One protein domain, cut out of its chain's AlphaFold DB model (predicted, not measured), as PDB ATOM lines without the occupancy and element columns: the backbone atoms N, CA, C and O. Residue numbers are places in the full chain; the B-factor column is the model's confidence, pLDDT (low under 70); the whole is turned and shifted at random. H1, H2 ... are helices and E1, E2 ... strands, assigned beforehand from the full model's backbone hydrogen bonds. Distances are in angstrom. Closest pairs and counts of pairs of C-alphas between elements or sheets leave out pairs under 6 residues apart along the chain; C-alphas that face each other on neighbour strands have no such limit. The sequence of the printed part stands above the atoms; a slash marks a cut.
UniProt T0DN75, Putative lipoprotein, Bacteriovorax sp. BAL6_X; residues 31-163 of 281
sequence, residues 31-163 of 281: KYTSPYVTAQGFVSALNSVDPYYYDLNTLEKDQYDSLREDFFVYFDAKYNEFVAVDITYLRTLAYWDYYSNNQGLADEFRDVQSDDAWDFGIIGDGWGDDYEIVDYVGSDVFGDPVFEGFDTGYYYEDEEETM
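This is residues 31 to 163 of the 281 residues of the protein "Putative lipoprotein" of Bacteriovorax sp. BAL6_X (UniProt T0DN75). A five-stranded sheet curls like part of a barrel and folds back on itself, E1 and E2 facing E4 and E5 with E3 as the hinge. H1 packs on the sheet over E2, and H3 packs across H1, off the sheet. The 133 printed residues hold H1, E1, E2, E3, H2, H3, E4 and E5 along the chain, sheet order E1 - E2 - E3 - E4 - E5, all antiparallel. The class is mixed, with 61 residues in named elements, under half; the whole is compact, radius of gyration of the C-alphas 14.4 A, spanning 47 by 34 by 29 A.

Find C-alpha 39 at (193.611, 234.572, 155.464); there H1 begins, residues 39 to 49, 15.3 A. Next come E1, 58 to 61, E2, 71 to 76, and E3, 81 to 86: a meander, each strand the antiparallel neighbour of the one before. H2, 87 to 92, then H3, 102 to 115, 20.1 A, lead to E4, 131 to 139, 21.7 A, and E5, 145 to 149, ending at C-alpha 149 (201.492, 225.392, 142.269).

Look for N 60 and O 73, 2.9 A, between E1 and E2; N 76 and O 81, 2.8 A, between E2 and E3; N 84 and O 132, 2.9 A, between E3 and E4; N 135 and O 148, 2.8 A, between E4 and E5. E4 bends by 55 degrees at residue 135. H1 is on the sheet at a height of 9.5 A. H3 touches H1 with residues 102 to 107 alone, about perpendicular at 76 degrees, closest C-alphas Ala 45 and Gln 103, 5.0 A. H2 only grazes the sheet with residues 87 to 90. Every O i to N i+4 pair is within hydrogen-bond range in H2 and H3, 5 of 7 in H1.

The C-alphas of Tyr 98 and Met 163, the two farthest apart, are 47.5 A apart. The printed part has no cut; the link H3 to E4 is long. Mean pLDDT of the printed part is 74.0, with residues 116 to 129, 137 to 145 and 150 to 163 among those under 70.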
ATOM      1  N   LYS A  31     174.251 224.293 161.067       83.31
ATOM      2  CA  LYS A  31     175.112 224.551 159.916       83.31
ATOM      3  C   LYS A  31     175.433 226.043 159.820       83.31
ATOM      4  O   LYS A  31     174.510 226.859 159.732       83.31
ATOM      5  N   TYR A  32     176.716 226.376 159.796       85.50
ATOM      6  CA  TYR A  32     177.239 227.735 159.677       85.50
ATOM      7  C   TYR A  32     178.182 227.846 158.471       85.50
ATOM      8  O   TYR A  32     178.627 226.844 157.927       85.50
ATOM      9  N   THR A  33     178.454 229.074 158.035       84.25
ATOM     10  CA  THR A  33     179.522 229.424 157.084       84.25
ATOM     11  C   THR A  33     180.219 230.681 157.602       84.25
ATOM     12  O   THR A  33     179.667 231.386 158.456       84.25
ATOM     13  N   SER A  34     181.415 230.983 157.098       81.31
ATOM     14  CA  SER A  34     182.211 232.140 157.538       81.31
ATOM     15  C   SER A  34     182.478 233.114 156.375       81.31
ATOM     16  O   SER A  34     183.614 233.245 155.928       81.31
ATOM     17  N   PRO A  35     181.458 233.852 155.887       79.06
ATOM     18  CA  PRO A  35     181.556 234.696 154.684       79.06
ATOM     19  C   PRO A  35     182.483 235.917 154.822       79.06
ATOM     20  O   PRO A  35     182.707 236.626 153.846       79.06
ATOM     21  N   TYR A  36     182.999 236.183 156.025       79.94
ATOM     22  CA  TYR A  36     183.910 237.290 156.339       79.94
ATOM     23  C   TYR A  36     185.261 236.804 156.882       79.94
ATOM     24  O   TYR A  36     185.945 237.554 157.576       79.94
ATOM     25  N   VAL A  37     185.632 235.545 156.622       82.88
ATOM     26  CA  VAL A  37     186.973 235.052 156.950       82.88
ATOM     27  C   VAL A  37     188.036 235.825 156.149       82.88
ATOM     28  O   VAL A  37     187.796 236.235 155.010       82.88
ATOM     29  N   THR A  38     189.185 236.048 156.789       85.19
ATOM     30  CA  THR A  38     190.425 236.608 156.223       85.19
ATOM     31  C   THR A  38     191.528 235.555 156.335       85.19
ATOM     32  O   THR A  38     191.469 234.743 157.265       85.19
ATOM     33  N   ALA A  39     192.538 235.574 155.461       83.75
ATOM     34  CA  ALA A  39     193.611 234.572 155.464       83.75
ATOM     35  C   ALA A  39     194.290 234.455 156.843       83.75
ATOM     36  O   ALA A  39     194.281 233.396 157.475       83.75
ATOM     37  N   GLN A  40     194.734 235.584 157.407       83.81
ATOM     38  CA  GLN A  40     195.297 235.640 158.763       83.81
ATOM     39  C   GLN A  40     194.329 235.114 159.840       83.81
ATOM     40  O   GLN A  40     194.750 234.472 160.807       83.81
ATOM     41  N   GLY A  41     193.029 235.384 159.699       83.44
ATOM     42  CA  GLY A  41     191.991 234.923 160.622       83.44
ATOM     43  C   GLY A  41     191.706 233.422 160.529       83.44
ATOM     44  O   GLY A  41     191.209 232.849 161.500       83.44
ATOM     45  N   PHE A  42     192.025 232.802 159.394       87.19
ATOM     46  CA  PHE A  42     191.944 231.366 159.150       87.19
ATOM     47  C   PHE A  42     193.203 230.632 159.630       87.19
ATOM     48  O   PHE A  42     193.089 229.721 160.445       87.19
ATOM     49  N   VAL A  43     194.406 231.094 159.265       87.81
ATOM     50  CA  VAL A  43     195.685 230.512 159.732       87.81
ATOM     51  C   VAL A  43     195.794 230.548 161.264       87.81
ATOM     52  O   VAL A  43     196.204 229.579 161.903       87.81
ATOM     53  N   SER A  44     195.322 231.629 161.899       86.00
ATOM     54  CA  SER A  44     195.250 231.716 163.369       86.00
ATOM     55  C   SER A  44     194.272 230.701 163.990       86.00
ATOM     56  O   SER A  44     194.429 230.325 165.153       86.00
ATOM     57  N   ALA A  45     193.258 230.265 163.236       87.00
ATOM     58  CA  ALA A  45     192.304 229.247 163.662       87.00
ATOM     59  C   ALA A  45     192.829 227.823 163.422       87.00
ATOM     60  O   ALA A  45     192.666 226.999 164.318       87.00
ATOM     61  N   LEU A  46     193.546 227.559 162.318       86.50
ATOM     62  CA  LEU A  46     194.308 226.313 162.122       86.50
ATOM     63  C   LEU A  46     195.255 226.070 163.307       86.50
ATOM     64  O   LEU A  46     195.180 225.030 163.947       86.50
ATOM     65  N   ASN A  47     195.999 227.094 163.735       85.62
ATOM     66  CA  ASN A  47     196.844 227.056 164.942       85.62
ATOM     67  C   ASN A  47     196.102 226.802 166.274       85.62
ATOM     68  O   ASN A  47     196.742 226.589 167.304       85.62
ATOM     69  N   SER A  48     194.768 226.876 166.283       84.31
ATOM     70  CA  SER A  48     193.915 226.563 167.441       84.31
ATOM     71  C   SER A  48     193.241 225.185 167.335       84.31
ATOM     72  O   SER A  48     192.795 224.650 168.352       84.31
ATOM     73  N   VAL A  49     193.152 224.638 166.120       84.75
ATOM     74  CA  VAL A  49     192.672 223.289 165.782       84.75
ATOM     75  C   VAL A  49     193.803 222.271 165.897       84.75
ATOM     76  O   VAL A  49     193.638 221.209 166.503       84.75
ATOM     77  N   ASP A  50     194.964 222.608 165.341       81.38
ATOM     78  CA  ASP A  50     196.098 221.706 165.256       81.38
ATOM     79  C   ASP A  50     196.666 221.391 166.651       81.38
ATOM     80  O   ASP A  50     196.788 222.268 167.515       81.38
ATOM     81  N   PRO A  51     197.037 220.125 166.914       72.25
ATOM     82  CA  PRO A  51     197.622 219.751 168.190       72.25
ATOM     83  C   PRO A  51     198.919 220.511 168.503       72.25
ATOM     84  O   PRO A  51     199.828 220.568 167.684       72.25
ATOM     85  N   TYR A  52     199.062 220.967 169.753       67.75
ATOM     86  CA  TYR A  52     200.192 221.761 170.283       67.75
ATOM     87  C   TYR A  52     201.614 221.160 170.108       67.75
ATOM     88  O   TYR A  52     202.598 221.753 170.542       67.75
ATOM     89  N   TYR A  53     201.748 219.954 169.552       68.94
ATOM     90  CA  TYR A  53     203.037 219.327 169.248       68.94
ATOM     91  C   TYR A  53     203.513 219.537 167.802       68.94
ATOM     92  O   TYR A  53     204.626 219.117 167.490       68.94
ATOM     93  N   TYR A  54     202.702 220.161 166.947       69.50
ATOM     94  CA  TYR A  54     203.155 220.738 165.683       69.50
ATOM     95  C   TYR A  54     203.691 222.157 165.915       69.50
ATOM     96  O   TYR A  54     203.333 222.810 166.899       69.50
ATOM     97  N   ASP A  55     204.551 222.626 165.011       76.44
ATOM     98  CA  ASP A  55     204.909 224.044 164.954       76.44
ATOM     99  C   ASP A  55     203.684 224.886 164.534       76.44
ATOM    100  O   ASP A  55     202.624 224.356 164.196       76.44
ATOM    101  N   LEU A  56     203.789 226.213 164.610       80.56
ATOM    102  CA  LEU A  56     202.690 227.092 164.205       80.56
ATOM    103  C   LEU A  56     202.694 227.280 162.686       80.56
ATOM    104  O   LEU A  56     203.716 227.647 162.114       80.56
ATOM    105  N   ASN A  57     201.525 227.116 162.070       83.06
ATOM    106  CA  ASN A  57     201.257 227.539 160.702       83.06
ATOM    107  C   ASN A  57     201.480 229.057 160.577       83.06
ATOM    108  O   ASN A  57     201.006 229.829 161.426       83.06
ATOM    109  N   THR A  58     202.160 229.492 159.520       83.19
ATOM    110  CA  THR A  58     202.459 230.905 159.236       83.19
ATOM    111  C   THR A  58     201.802 231.343 157.933       83.19
ATOM    112  O   THR A  58     201.668 230.555 157.005       83.19
ATOM    113  N   LEU A  59     201.324 232.590 157.881       84.62
ATOM    114  CA  LEU A  59     200.833 233.191 156.641       84.62
ATOM    115  C   LEU A  59     202.043 233.747 155.888       84.62
ATOM    116  O   LEU A  59     202.767 234.563 156.456       84.62
ATOM    117  N   GLU A  60     202.240 233.311 154.647       81.88
ATOM    118  CA  GLU A  60     203.388 233.701 153.819       81.88
ATOM    119  C   GLU A  60     203.007 234.761 152.773       81.88
ATOM    120  O   GLU A  60     203.791 235.669 152.516       81.88
ATOM    121  N   LYS A  61     201.783 234.693 152.225       78.88
ATOM    122  CA  LYS A  61     201.164 235.738 151.386       78.88
ATOM    123  C   LYS A  61     199.684 235.885 151.726       78.88
ATOM    124  O   LYS A  61     199.001 234.870 151.873       78.88
ATOM    125  N   ASP A  62     199.179 237.115 151.845       78.69
ATOM    126  CA  ASP A  62     197.743 237.374 152.011       78.69
ATOM    127  C   ASP A  62     197.023 237.338 150.649       78.69
ATOM    128  O   ASP A  62     197.630 237.391 149.581       78.69
ATOM    129  N   GLN A  63     195.694 237.302 150.689       69.12
ATOM    130  CA  GLN A  63     194.778 237.253 149.540       69.12
ATOM    131  C   GLN A  63     194.839 238.460 148.581       69.12
ATOM    132  O   GLN A  63     194.104 238.507 147.597       69.12
ATOM    133  N   TYR A  64     195.634 239.475 148.924       71.44
ATOM    134  CA  TYR A  64     195.866 240.687 148.133       71.44
ATOM    135  C   TYR A  64     197.278 240.723 147.529       71.44
ATOM    136  O   TYR A  64     197.546 241.568 146.681       71.44
ATOM    137  N   ASP A  65     198.146 239.793 147.939       64.38
ATOM    138  CA  ASP A  65     199.561 239.715 147.564       64.38
ATOM    139  C   ASP A  65     199.798 238.568 146.554       64.38
ATOM    140  O   ASP A  65     200.915 238.056 146.430       64.38
ATOM    141  N   SER A  66     198.729 238.130 145.874       62.41
ATOM    142  CA  SER A  66     198.717 237.046 144.888       62.41
ATOM    143  C   SER A  66     198.060 237.468 143.568       62.41
ATOM    144  O   SER A  66     196.978 238.055 143.558       62.41
ATOM    145  N   LEU A  67     198.683 237.091 142.450       62.75
ATOM    146  CA  LEU A  67     198.183 237.204 141.078       62.75
ATOM    147  C   LEU A  67     196.901 236.406 140.842       62.75
ATOM    148  O   LEU A  67     196.127 236.716 139.930       62.75
ATOM    149  N   ARG A  68     196.687 235.351 141.629       66.19
ATOM    150  CA  ARG A  68     195.476 234.544 141.567       66.19
ATOM    151  C   ARG A  68     194.452 235.165 142.520       66.19
ATOM    152  O   ARG A  68     194.581 235.057 143.734       66.19
ATOM    153  N   GLU A  69     193.459 235.851 141.949       69.06
ATOM    154  CA  GLU A  69     192.411 236.570 142.693       69.06
ATOM    155  C   GLU A  69     191.812 235.695 143.815       69.06
ATOM    156  O   GLU A  69     191.469 234.539 143.576       69.06
ATOM    157  N   ASP A  70     191.697 236.262 145.024       78.56
ATOM    158  CA  ASP A  70     191.215 235.619 146.263       78.56
ATOM    159  C   ASP A  70     192.096 234.472 146.853       78.56
ATOM    160  O   ASP A  70     191.786 233.990 147.947       78.56
ATOM    161  N   PHE A  71     193.231 234.083 146.252       82.19
ATOM    162  CA  PHE A  71     194.141 233.069 146.829       82.19
ATOM    163  C   PHE A  71     195.171 233.642 147.809       82.19
ATOM    164  O   PHE A  71     195.787 234.674 147.557       82.19
ATOM    165  N   PHE A  72     195.430 232.914 148.898       86.38
ATOM    166  CA  PHE A  72     196.496 233.204 149.865       86.38
ATOM    167  C   PHE A  72     197.385 231.970 150.087       86.38
ATOM    168  O   PHE A  72     196.927 230.844 149.894       86.38
ATOM    169  N   VAL A  73     198.633 232.172 150.529       86.12
ATOM    170  CA  VAL A  73     199.597 231.084 150.794       86.12
ATOM    171  C   VAL A  73     199.954 231.035 152.274       86.12
ATOM    172  O   VAL A  73     200.300 232.055 152.877       86.12
ATOM    173  N   TYR A  74     199.913 229.841 152.860       86.81
ATOM    174  CA  TYR A  74     200.352 229.598 154.231       86.81
ATOM    175  C   TYR A  74     201.275 228.373 154.314       86.81
ATOM    176  O   TYR A  74     201.153 227.433 153.530       86.81
ATOM    177  N   PHE A  75     202.205 228.377 155.268       84.56
ATOM    178  CA  PHE A  75     202.988 227.194 155.614       84.56
ATOM    179  C   PHE A  75     202.185 226.302 156.562       84.56
ATOM    180  O   PHE A  75     201.794 226.733 157.653       84.56
ATOM    181  N   ASP A  76     201.956 225.058 156.157       83.12
ATOM    182  CA  ASP A  76     201.217 224.062 156.915       83.12
ATOM    183  C   ASP A  76     202.157 223.227 157.788       83.12
ATOM    184  O   ASP A  76     202.795 222.274 157.340       83.12
ATOM    185  N   ALA A  77     202.231 223.558 159.073       79.75
ATOM    186  CA  ALA A  77     203.145 222.916 160.012       79.75
ATOM    187  C   ALA A  77     202.733 221.480 160.404       79.75
ATOM    188  O   ALA A  77     203.536 220.744 160.985       79.75
ATOM    189  N   LYS A  78     201.499 221.056 160.089       79.12
ATOM    190  CA  LYS A  78     201.022 219.680 160.322       79.12
ATOM    191  C   LYS A  78     201.576 218.707 159.280       79.12
ATOM    192  O   LYS A  78     201.880 217.563 159.628       79.12
ATOM    193  N   TYR A  79     201.704 219.167 158.034       73.75
ATOM    194  CA  TYR A  79     202.194 218.385 156.891       73.75
ATOM    195  C   TYR A  79     203.628 218.756 156.464       73.75
ATOM    196  O   TYR A  79     204.306 217.935 155.853       73.75
ATOM    197  N   ASN A  80     204.139 219.915 156.903       77.06
ATOM    198  CA  ASN A  80     205.434 220.501 156.535       77.06
ATOM    199  C   ASN A  80     205.516 220.850 155.031       77.06
ATOM    200  O   ASN A  80     206.514 220.582 154.364       77.06
ATOM    201  N   GLU A  81     204.455 221.462 154.512       78.44
ATOM    202  CA  GLU A  81     204.274 221.838 153.101       78.44
ATOM    203  C   GLU A  81     203.703 223.265 153.033       78.44
ATOM    204  O   GLU A  81     203.067 223.715 153.986       78.44
ATOM    205  N   PHE A  82     203.928 224.005 151.944       83.06
ATOM    206  CA  PHE A  82     203.206 225.262 151.714       83.06
ATOM    207  C   PHE A  82     201.921 224.961 150.943       83.06
ATOM    208  O   PHE A  82     201.911 224.110 150.057       83.06
ATOM    209  N   VAL A  83     200.833 225.651 151.280       84.31
ATOM    210  CA  VAL A  83     199.507 225.413 150.698       84.31
ATOM    211  C   VAL A  83     198.909 226.744 150.258       84.31
ATOM    212  O   VAL A  83     198.849 227.696 151.043       84.31
ATOM    213  N   ALA A  84     198.455 226.805 149.006       84.81
ATOM    214  CA  ALA A  84     197.657 227.904 148.478       84.81
ATOM    215  C   ALA A  84     196.169 227.551 148.542       84.81
ATOM    216  O   ALA A  84     195.777 226.444 148.173       84.81
ATOM    217  N   VAL A  85     195.336 228.484 149.005       85.31
ATOM    218  CA  VAL A  85     193.896 228.261 149.216       85.31
ATOM    219  C   VAL A  85     193.091 229.454 148.711       85.31
ATOM    220  O   VAL A  85     193.408 230.596 149.052       85.31
ATOM    221  N   ASP A  86     192.005 229.195 147.976       86.12
ATOM    222  CA  ASP A  86     191.003 230.214 147.661       86.12
ATOM    223  C   ASP A  86     190.215 230.601 148.923       86.12
ATOM    224  O   ASP A  86     189.510 229.798 149.549       86.12
ATOM    225  N   ILE A  87     190.267 231.875 149.302       84.00
ATOM    226  CA  ILE A  87     189.457 232.362 150.414       84.00
ATOM    227  C   ILE A  87     187.963 232.424 150.071       84.00
ATOM    228  O   ILE A  87     187.120 232.365 150.972       84.00
ATOM    229  N   THR A  88     187.600 232.524 148.794       83.81
ATOM    230  CA  THR A  88     186.212 232.440 148.345       83.81
ATOM    231  C   THR A  88     185.672 231.014 148.482       83.81
ATOM    232  O   THR A  88     184.586 230.866 149.053       83.81
ATOM    233  N   TYR A  89     186.444 229.972 148.164       83.31
ATOM    234  CA  TYR A  89     186.155 228.583 148.540       83.31
ATOM    235  C   TYR A  89     185.926 228.426 150.051       83.31
ATOM    236  O   TYR A  89     184.850 227.971 150.459       83.31
ATOM    237  N   LEU A  90     186.843 228.913 150.904       83.94
ATOM    238  CA  LEU A  90     186.681 228.865 152.370       83.94
ATOM    239  C   LEU A  90     185.398 229.557 152.870       83.94
ATOM    240  O   LEU A  90     184.806 229.141 153.867       83.94
ATOM    241  N   ARG A  91     184.926 230.606 152.183       83.44
ATOM    242  CA  ARG A  91     183.649 231.276 152.499       83.44
ATOM    243  C   ARG A  91     182.424 230.425 152.127       83.44
ATOM    244  O   ARG A  91     181.346 230.670 152.681       83.44
ATOM    245  N   THR A  92     182.563 229.452 151.220       81.88
ATOM    246  CA  THR A  92     181.506 228.488 150.856       81.88
ATOM    247  C   THR A  92     181.469 227.244 151.745       81.88
ATOM    248  O   THR A  92     180.381 226.684 151.927       81.88
ATOM    249  N   LEU A  93     182.606 226.848 152.336       81.25
ATOM    250  CA  LEU A  93     182.686 225.735 153.285       81.25
ATOM    251  C   LEU A  93     181.741 225.939 154.472       81.25
ATOM    252  O   LEU A  93     181.546 227.049 154.983       81.25
ATOM    253  N   ALA A  94     181.103 224.843 154.885       83.25
ATOM    254  CA  ALA A  94     179.899 224.924 155.691       83.25
ATOM    255  C   ALA A  94     179.842 223.869 156.803       83.25
ATOM    256  O   ALA A  94     179.180 222.836 156.666       83.25
ATOM    257  N   TYR A  95     180.485 224.226 157.910       82.69
ATOM    258  CA  TYR A  95     180.712 223.429 159.110       82.69
ATOM    259  C   TYR A  95     179.502 223.346 160.049       82.69
ATOM    260  O   TYR A  95     178.546 224.129 159.968       82.69
ATOM    261  N   TRP A  96     179.566 222.398 160.986       79.94
ATOM    262  CA  TRP A  96     178.550 222.185 162.020       79.94
ATOM    263  C   TRP A  96     179.095 222.457 163.425       79.94
ATOM    264  O   TRP A  96     179.850 221.662 163.981       79.94
ATOM    265  N   ASP A  97     178.644 223.553 164.032       81.62
ATOM    266  CA  ASP A  97     179.044 223.973 165.381       81.62
ATOM    267  C   ASP A  97     177.859 224.634 166.118       81.62
ATOM    268  O   ASP A  97     176.740 224.686 165.610       81.62
ATOM    269  N   TYR A  98     178.065 225.121 167.339       77.38
ATOM    270  CA  TYR A  98     177.087 225.815 168.178       77.38
ATOM    271  C   TYR A  98     176.965 227.318 167.886       77.38
ATOM    272  O   TYR A  98     176.011 227.951 168.348       77.38
ATOM    273  N   TYR A  99     177.939 227.903 167.184       76.25
ATOM    274  CA  TYR A  99     177.960 229.296 166.738       76.25
ATOM    275  C   TYR A  99     178.955 229.470 165.581       76.25
ATOM    276  O   TYR A  99     179.947 228.755 165.507       76.25
ATOM    277  N   SER A 100     178.730 230.454 164.705       77.44
ATOM    278  CA  SER A 100     179.685 230.786 163.635       77.44
ATOM    279  C   SER A 100     181.012 231.284 164.218       77.44
ATOM    280  O   SER A 100     181.019 232.194 165.054       77.44
ATOM    281  N   ASN A 101     182.120 230.671 163.799       81.00
ATOM    282  CA  ASN A 101     183.482 231.010 164.200       81.00
ATOM    283  C   ASN A 101     184.512 230.456 163.192       81.00
ATOM    284  O   ASN A 101     184.170 229.686 162.297       81.00
ATOM    285  N   ASN A 102     185.780 230.851 163.329       84.06
ATOM    286  CA  ASN A 102     186.838 230.411 162.412       84.06
ATOM    287  C   ASN A 102     187.427 229.039 162.781       84.06
ATOM    288  O   ASN A 102     188.031 228.411 161.921       84.06
ATOM    289  N   GLN A 103     187.259 228.570 164.023       84.38
ATOM    290  CA  GLN A 103     187.780 227.278 164.476       84.38
ATOM    291  C   GLN A 103     187.011 226.126 163.822       84.38
ATOM    292  O   GLN A 103     187.634 225.296 163.184       84.38
ATOM    293  N   GLY A 104     185.674 226.160 163.838       83.19
ATOM    294  CA  GLY A 104     184.848 225.172 163.133       83.19
ATOM    295  C   GLY A 104     185.043 225.169 161.608       83.19
ATOM    296  O   GLY A 104     184.908 224.124 160.983       83.19
ATOM    297  N   LEU A 105     185.411 226.309 161.004       86.06
ATOM    298  CA  LEU A 105     185.837 226.358 159.597       86.06
ATOM    299  C   LEU A 105     187.194 225.663 159.391       86.06
ATOM    300  O   LEU A 105     187.362 224.937 158.418       86.06
ATOM    301  N   ALA A 106     188.158 225.905 160.280       86.50
ATOM    302  CA  ALA A 106     189.475 225.281 160.221       86.50
ATOM    303  C   ALA A 106     189.408 223.764 160.487       86.50
ATOM    304  O   ALA A 106     190.083 223.013 159.793       86.50
ATOM    305  N   ASP A 107     188.555 223.312 161.415       85.81
ATOM    306  CA  ASP A 107     188.253 221.892 161.649       85.81
ATOM    307  C   ASP A 107     187.684 221.241 160.371       85.81
ATOM    308  O   ASP A 107     188.223 220.245 159.898       85.81
ATOM    309  N   GLU A 108     186.657 221.840 159.753       85.88
ATOM    310  CA  GLU A 108     186.058 221.330 158.504       85.88
ATOM    311  C   GLU A 108     187.071 221.303 157.344       85.88
ATOM    312  O   GLU A 108     187.099 220.344 156.580       85.88
ATOM    313  N   PHE A 109     187.952 222.304 157.224       84.94
ATOM    314  CA  PHE A 109     189.016 222.285 156.213       84.94
ATOM    315  C   PHE A 109     190.070 221.200 156.486       84.94
ATOM    316  O   PHE A 109     190.554 220.569 155.548       84.94
ATOM    317  N   ARG A 110     190.402 220.922 157.758       85.19
ATOM    318  CA  ARG A 110     191.263 219.781 158.117       85.19
ATOM    319  C   ARG A 110     190.613 218.437 157.781       85.19
ATOM    320  O   ARG A 110     191.345 217.516 157.419       85.19
ATOM    321  N   ASP A 111     189.288 218.329 157.887       83.44
ATOM    322  CA  ASP A 111     188.540 217.145 157.456       83.44
ATOM    323  C   ASP A 111     188.566 217.007 155.920       83.44
ATOM    324  O   ASP A 111     188.912 215.928 155.437       83.44
ATOM    325  N   VAL A 112     188.333 218.089 155.157       80.56
ATOM    326  CA  VAL A 112     188.470 218.133 153.679       80.56
ATOM    327  C   VAL A 112     189.859 217.665 153.236       80.56
ATOM    328  O   VAL A 112     189.968 216.656 152.544       80.56
ATOM    329  N   GLN A 113     190.931 218.282 153.750       77.69
ATOM    330  CA  GLN A 113     192.316 217.875 153.464       77.69
ATOM    331  C   GLN A 113     192.620 216.405 153.806       77.69
ATOM    332  O   GLN A 113     193.601 215.852 153.314       77.69
ATOM    333  N   SER A 114     191.837 215.777 154.690       73.88
ATOM    334  CA  SER A 114     192.011 214.370 155.064       73.88
ATOM    335  C   SER A 114     191.225 213.386 154.189       73.88
ATOM    336  O   SER A 114     191.642 212.231 154.090       73.88
ATOM    337  N   ASP A 115     190.126 213.826 153.564       70.56
ATOM    338  CA  ASP A 115     189.324 213.037 152.612       70.56
ATOM    339  C   ASP A 115     189.927 213.120 151.197       70.56
ATOM    340  O   ASP A 115     190.047 212.105 150.511       70.56
ATOM    341  N   ASP A 116     190.414 214.308 150.819       64.94
ATOM    342  CA  ASP A 116     191.060 214.597 149.530       64.94
ATOM    343  C   ASP A 116     192.549 214.193 149.479       64.94
ATOM    344  O   ASP A 116     193.196 214.324 148.443       64.94
ATOM    345  N   ALA A 117     193.115 213.666 150.574       58.50
ATOM    346  CA  ALA A 117     194.501 213.196 150.621       58.50
ATOM    347  C   ALA A 117     194.749 212.093 149.573       58.50
ATOM    348  O   ALA A 117     194.363 210.931 149.756       58.50
ATOM    349  N   TRP A 118     195.410 212.448 148.467       52.00
ATOM    350  CA  TRP A 118     195.574 211.550 147.328       52.00
ATOM    351  C   TRP A 118     196.508 210.388 147.687       52.00
ATOM    352  O   TRP A 118     197.347 210.494 148.585       52.00
ATOM    353  N   ASP A 119     196.364 209.248 147.003       43.47
ATOM    354  CA  ASP A 119     197.170 208.049 147.275       43.47
ATOM    355  C   ASP A 119     198.668 208.426 147.198       43.47
ATOM    356  O   ASP A 119     199.079 209.050 146.224       43.47
ATOM    357  N   PHE A 120     199.447 208.077 148.235       46.91
ATOM    358  CA  PHE A 120     200.769 208.625 148.644       46.91
ATOM    359  C   PHE A 120     200.802 209.760 149.695       46.91
ATOM    360  O   PHE A 120     201.878 210.009 150.238       46.91
ATOM    361  N   GLY A 121     199.667 210.331 150.105       51.97
ATOM    362  CA  GLY A 121     199.571 211.257 151.249       51.97
ATOM    363  C   GLY A 121     199.812 212.734 150.925       51.97
ATOM    364  O   GLY A 121     200.178 213.483 151.824       51.97
ATOM    365  N   ILE A 122     199.611 213.120 149.665       58.00
ATOM    366  CA  ILE A 122     199.702 214.496 149.157       58.00
ATOM    367  C   ILE A 122     198.345 215.183 149.387       58.00
ATOM    368  O   ILE A 122     197.310 214.590 149.075       58.00
ATOM    369  N   ILE A 123     198.334 216.398 149.941       62.59
ATOM    370  CA  ILE A 123     197.108 217.179 150.183       62.59
ATOM    371  C   ILE A 123     196.800 218.122 149.008       62.59
ATOM    372  O   ILE A 123     197.595 218.983 148.666       62.59
ATOM    373  N   GLY A 124     195.621 218.002 148.402       58.31
ATOM    374  CA  GLY A 124     195.189 218.875 147.303       58.31
ATOM    375  C   GLY A 124     193.850 218.413 146.741       58.31
ATOM    376  O   GLY A 124     193.517 217.240 146.873       58.31
ATOM    377  N   ASP A 125     193.092 219.304 146.103       63.59
ATOM    378  CA  ASP A 125     191.820 218.937 145.446       63.59
ATOM    379  C   ASP A 125     192.008 218.130 144.129       63.59
ATOM    380  O   ASP A 125     191.046 217.676 143.497       63.59
ATOM    381  N   GLY A 126     193.266 217.945 143.713       54.72
ATOM    382  CA  GLY A 126     193.700 217.178 142.545       54.72
ATOM    383  C   GLY A 126     193.658 217.918 141.203       54.72
ATOM    384  O   GLY A 126     193.956 217.306 140.172       54.72
ATOM    385  N   TRP A 127     193.283 219.201 141.197       59.91
ATOM    386  CA  TRP A 127     193.306 220.098 140.028       59.91
ATOM    387  C   TRP A 127     193.856 221.502 140.343       59.91
ATOM    388  O   TRP A 127     194.103 222.272 139.416       59.91
ATOM    389  N   GLY A 128     194.043 221.818 141.626       62.28
ATOM    390  CA  GLY A 128     194.404 223.115 142.179       62.28
ATOM    391  C   GLY A 128     193.383 224.207 141.887       62.28
ATOM    392  O   GLY A 128     193.782 225.332 141.596       62.28
ATOM    393  N   ASP A 129     192.085 223.896 141.913       68.81
ATOM    394  CA  ASP A 129     190.995 224.836 141.597       68.81
ATOM    395  C   ASP A 129     190.511 225.619 142.836       68.81
ATOM    396  O   ASP A 129     190.276 226.825 142.730       68.81
ATOM    397  N   ASP A 130     190.423 224.947 143.988       77.94
ATOM    398  CA  ASP A 130     190.005 225.438 145.309       77.94
ATOM    399  C   ASP A 130     191.206 225.520 146.289       77.94
ATOM    400  O   ASP A 130     191.323 226.491 147.046       77.94
ATOM    401  N   TYR A 131     192.115 224.528 146.278       82.56
ATOM    402  CA  TYR A 131     193.412 224.568 146.980       82.56
ATOM    403  C   TYR A 131     194.447 223.553 146.443       82.56
ATOM    404  O   TYR A 131     194.109 222.439 146.044       82.56
ATOM    405  N   GLU A 132     195.735 223.907 146.511       77.00
ATOM    406  CA  GLU A 132     196.865 223.033 146.135       77.00
ATOM    407  C   GLU A 132     198.081 223.210 147.058       77.00
ATOM    408  O   GLU A 132     198.235 224.240 147.722       77.00
ATOM    409  N   ILE A 133     198.977 222.218 147.070       80.62
ATOM    410  CA  ILE A 133     200.348 222.414 147.558       80.62
ATOM    411  C   ILE A 133     201.078 223.354 146.604       80.62
ATOM    412  O   ILE A 133     200.924 223.274 145.383       80.62
ATOM    413  N   VAL A 134     201.918 224.210 147.172       79.50
ATOM    414  CA  VAL A 134     202.848 225.041 146.416       79.50
ATOM    415  C   VAL A 134     204.283 224.777 146.862       79.50
ATOM    416  O   VAL A 134     204.560 224.585 148.045       79.50
ATOM    417  N   ASP A 135     205.215 224.795 145.917       76.75
ATOM    418  CA  ASP A 135     206.645 224.742 146.199       76.75
ATOM    419  C   ASP A 135     207.211 226.161 146.304       76.75
ATOM    420  O   ASP A 135     206.922 227.036 145.487       76.75
ATOM    421  N   TYR A 136     208.063 226.399 147.303       73.81
ATOM    422  CA  TYR A 136     208.843 227.633 147.391       73.81
ATOM    423  C   TYR A 136     209.949 227.617 146.328       73.81
ATOM    424  O   TYR A 136     210.910 226.848 146.430       73.81
ATOM    425  N   VAL A 137     209.830 228.483 145.320       69.75
ATOM    426  CA  VAL A 137     210.755 228.529 144.171       69.75
ATOM    427  C   VAL A 137     211.838 229.600 144.305       69.75
ATOM    428  O   VAL A 137     212.899 229.486 143.689       69.75
ATOM    429  N   GLY A 138     211.628 230.611 145.151       68.12
ATOM    430  CA  GLY A 138     212.616 231.655 145.415       68.12
ATOM    431  C   GLY A 138     212.051 232.837 146.195       68.12
ATOM    432  O   GLY A 138     210.912 232.809 146.649       68.12
ATOM    433  N   SER A 139     212.858 233.885 146.337       64.44
ATOM    434  CA  SER A 139     212.372 235.220 146.702       64.44
ATOM    435  C   SER A 139     212.479 236.125 145.482       64.44
ATOM    436  O   SER A 139     213.362 235.918 144.644       64.44
ATOM    437  N   ASP A 140     211.626 237.136 145.410       58.09
ATOM    438  CA  ASP A 140     211.726 238.195 144.412       58.09
ATOM    439  C   ASP A 140     212.927 239.141 144.665       58.09
ATOM    440  O   ASP A 140     213.823 238.892 145.482       58.09
ATOM    441  N   VAL A 141     212.967 240.259 143.935       51.34
ATOM    442  CA  VAL A 141     214.030 241.278 144.030       51.34
ATOM    443  C   VAL A 141     214.005 242.058 145.358       51.34
ATOM    444  O   VAL A 141     215.025 242.643 145.738       51.34
ATOM    445  N   PHE A 142     212.884 242.056 146.076       55.09
ATOM    446  CA  PHE A 142     212.664 242.801 147.317       55.09
ATOM    447  C   PHE A 142     212.759 241.918 148.570       55.09
ATOM    448  O   PHE A 142     213.017 242.432 149.664       55.09
ATOM    449  N   GLY A 143     212.718 240.598 148.386       58.16
ATOM    450  CA  GLY A 143     212.883 239.573 149.409       58.16
ATOM    451  C   GLY A 143     211.593 238.837 149.769       58.16
ATOM    452  O   GLY A 143     211.635 238.027 150.696       58.16
ATOM    453  N   ASP A 144     210.492 239.083 149.056       64.62
ATOM    454  CA  ASP A 144     209.207 238.444 149.323       64.62
ATOM    455  C   ASP A 144     209.134 237.062 148.634       64.62
ATOM    456  O   ASP A 144     209.725 236.854 147.568       64.62
ATOM    457  N   PRO A 145     208.497 236.060 149.268       67.50
ATOM    458  CA  PRO A 145     208.571 234.669 148.828       67.50
ATOM    459  C   PRO A 145     207.683 234.391 147.606       67.50
ATOM    460  O   PRO A 145     206.509 234.759 147.578       67.50
ATOM    461  N   VAL A 146     208.228 233.675 146.622       71.31
ATOM    462  CA  VAL A 146     207.527 233.230 145.409       71.31
ATOM    463  C   VAL A 146     207.233 231.737 145.512       71.31
ATOM    464  O   VAL A 146     208.122 230.935 145.825       71.31
ATOM    465  N   PHE A 147     205.991 231.363 145.209       75.94
ATOM    466  CA  PHE A 147     205.506 229.986 145.270       75.94
ATOM    467  C   PHE A 147     204.927 229.531 143.922       75.94
ATOM    468  O   PHE A 147     204.269 230.322 143.246       75.94
ATOM    469  N   GLU A 148     205.147 228.270 143.549       74.50
ATOM    470  CA  GLU A 148     204.632 227.634 142.324       74.50
ATOM    471  C   GLU A 148     203.677 226.485 142.681       74.50
ATOM    472  O   GLU A 148     204.021 225.634 143.497       74.50
ATOM    473  N   GLY A 149     202.483 226.456 142.085       70.19
ATOM    474  CA  GLY A 149     201.492 225.392 142.269       70.19
ATOM    475  C   GLY A 149     201.985 224.033 141.789       70.19
ATOM    476  O   GLY A 149     202.385 223.895 140.633       70.19
ATOM    477  N   PHE A 150     201.936 223.023 142.659       66.56
ATOM    478  CA  PHE A 150     202.410 221.671 142.353       66.56
ATOM    479  C   PHE A 150     201.569 220.990 141.263       66.56
ATOM    480  O   PHE A 150     202.116 220.293 140.403       66.56
ATOM    481  N   ASP A 151     200.250 221.207 141.277       63.47
ATOM    482  CA  ASP A 151     199.320 220.614 140.312       63.47
ATOM    483  C   ASP A 151     199.087 221.536 139.104       63.47
ATOM    484  O   ASP A 151     198.966 221.059 137.969       63.47
ATOM    485  N   THR A 152     199.043 222.858 139.317       57.78
ATOM    486  CA  THR A 152     198.698 223.824 138.258       57.78
ATOM    487  C   THR A 152     199.891 224.438 137.524       57.78
ATOM    488  O   THR A 152     199.744 224.853 136.370       57.78
ATOM    489  N   GLY A 153     201.054 224.538 138.173       62.50
ATOM    490  CA  GLY A 153     202.176 225.364 137.717       62.50
ATOM    491  C   GLY A 153     201.899 226.876 137.752       62.50
ATOM    492  O   GLY A 153     202.576 227.631 137.054       62.50
ATOM    493  N   TYR A 154     200.885 227.346 138.495       68.25
ATOM    494  CA  TYR A 154     200.635 228.781 138.661       68.25
ATOM    495  C   TYR A 154     201.574 229.407 139.695       68.25
ATOM    496  O   TYR A 154     201.789 228.854 140.770       68.25
ATOM    497  N   TYR A 155     202.079 230.605 139.390       65.69
ATOM    498  CA  TYR A 155     202.859 231.403 140.331       65.69
ATOM    499  C   TYR A 155     201.961 232.262 141.221       65.69
ATOM    500  O   TYR A 155     201.088 232.989 140.745       65.69
ATOM    501  N   TYR A 156     202.233 232.209 142.521       67.12
ATOM    502  CA  TYR A 156     201.593 233.012 143.557       67.12
ATOM    503  C   TYR A 156     202.539 234.160 143.967       67.12
ATOM    504  O   TYR A 156     203.043 234.195 145.086       67.12
ATOM    505  N   GLU A 157     202.810 235.079 143.034       63.09
ATOM    506  CA  GLU A 157     203.496 236.377 143.238       63.09
ATOM    507  C   GLU A 157     202.472 237.533 143.285       63.09
ATOM    508  O   GLU A 157     201.299 237.277 143.050       63.09
ATOM    509  N   ASP A 158     202.839 238.770 143.632       55.88
ATOM    510  CA  ASP A 158     201.901 239.908 143.756       55.88
ATOM    511  C   ASP A 158     201.712 240.712 142.447       55.88
ATOM    512  O   ASP A 158     202.496 240.600 141.507       55.88
ATOM    513  N   GLU A 159     200.648 241.528 142.361       44.72
ATOM    514  CA  GLU A 159     200.293 242.261 141.126       44.72
ATOM    515  C   GLU A 159     201.053 243.600 140.940       44.72
ATOM    516  O   GLU A 159     201.122 244.101 139.815       44.72
ATOM    517  N   GLU A 160     201.630 244.218 141.985       48.66
ATOM    518  CA  GLU A 160     202.220 245.570 141.856       48.66
ATOM    519  C   GLU A 160     203.676 245.601 141.351       48.66
ATOM    520  O   GLU A 160     204.082 246.634 140.808       48.66
ATOM    521  N   GLU A 161     204.433 244.496 141.409       45.16
ATOM    522  CA  GLU A 161     205.803 244.421 140.857       45.16
ATOM    523  C   GLU A 161     206.005 243.308 139.805       45.16
ATOM    524  O   GLU A 161     207.119 242.830 139.579       45.16
ATOM    525  N   THR A 162     204.940 242.978 139.055       43.09
ATOM    526  CA  THR A 162     204.936 241.988 137.958       43.09
ATOM    527  C   THR A 162     205.894 242.334 136.809       43.09
ATOM    528  O   THR A 162     205.513 242.875 135.761       43.09
ATOM    529  N   MET A 163     207.151 241.947 136.961       42.09
ATOM    530  CA  MET A 163     208.018 241.604 135.840       42.09
ATOM    531  C   MET A 163     208.769 240.308 136.145       42.09
ATOM    532  O   MET A 163     209.992 240.270 136.042       42.09
TER     533      MET A 163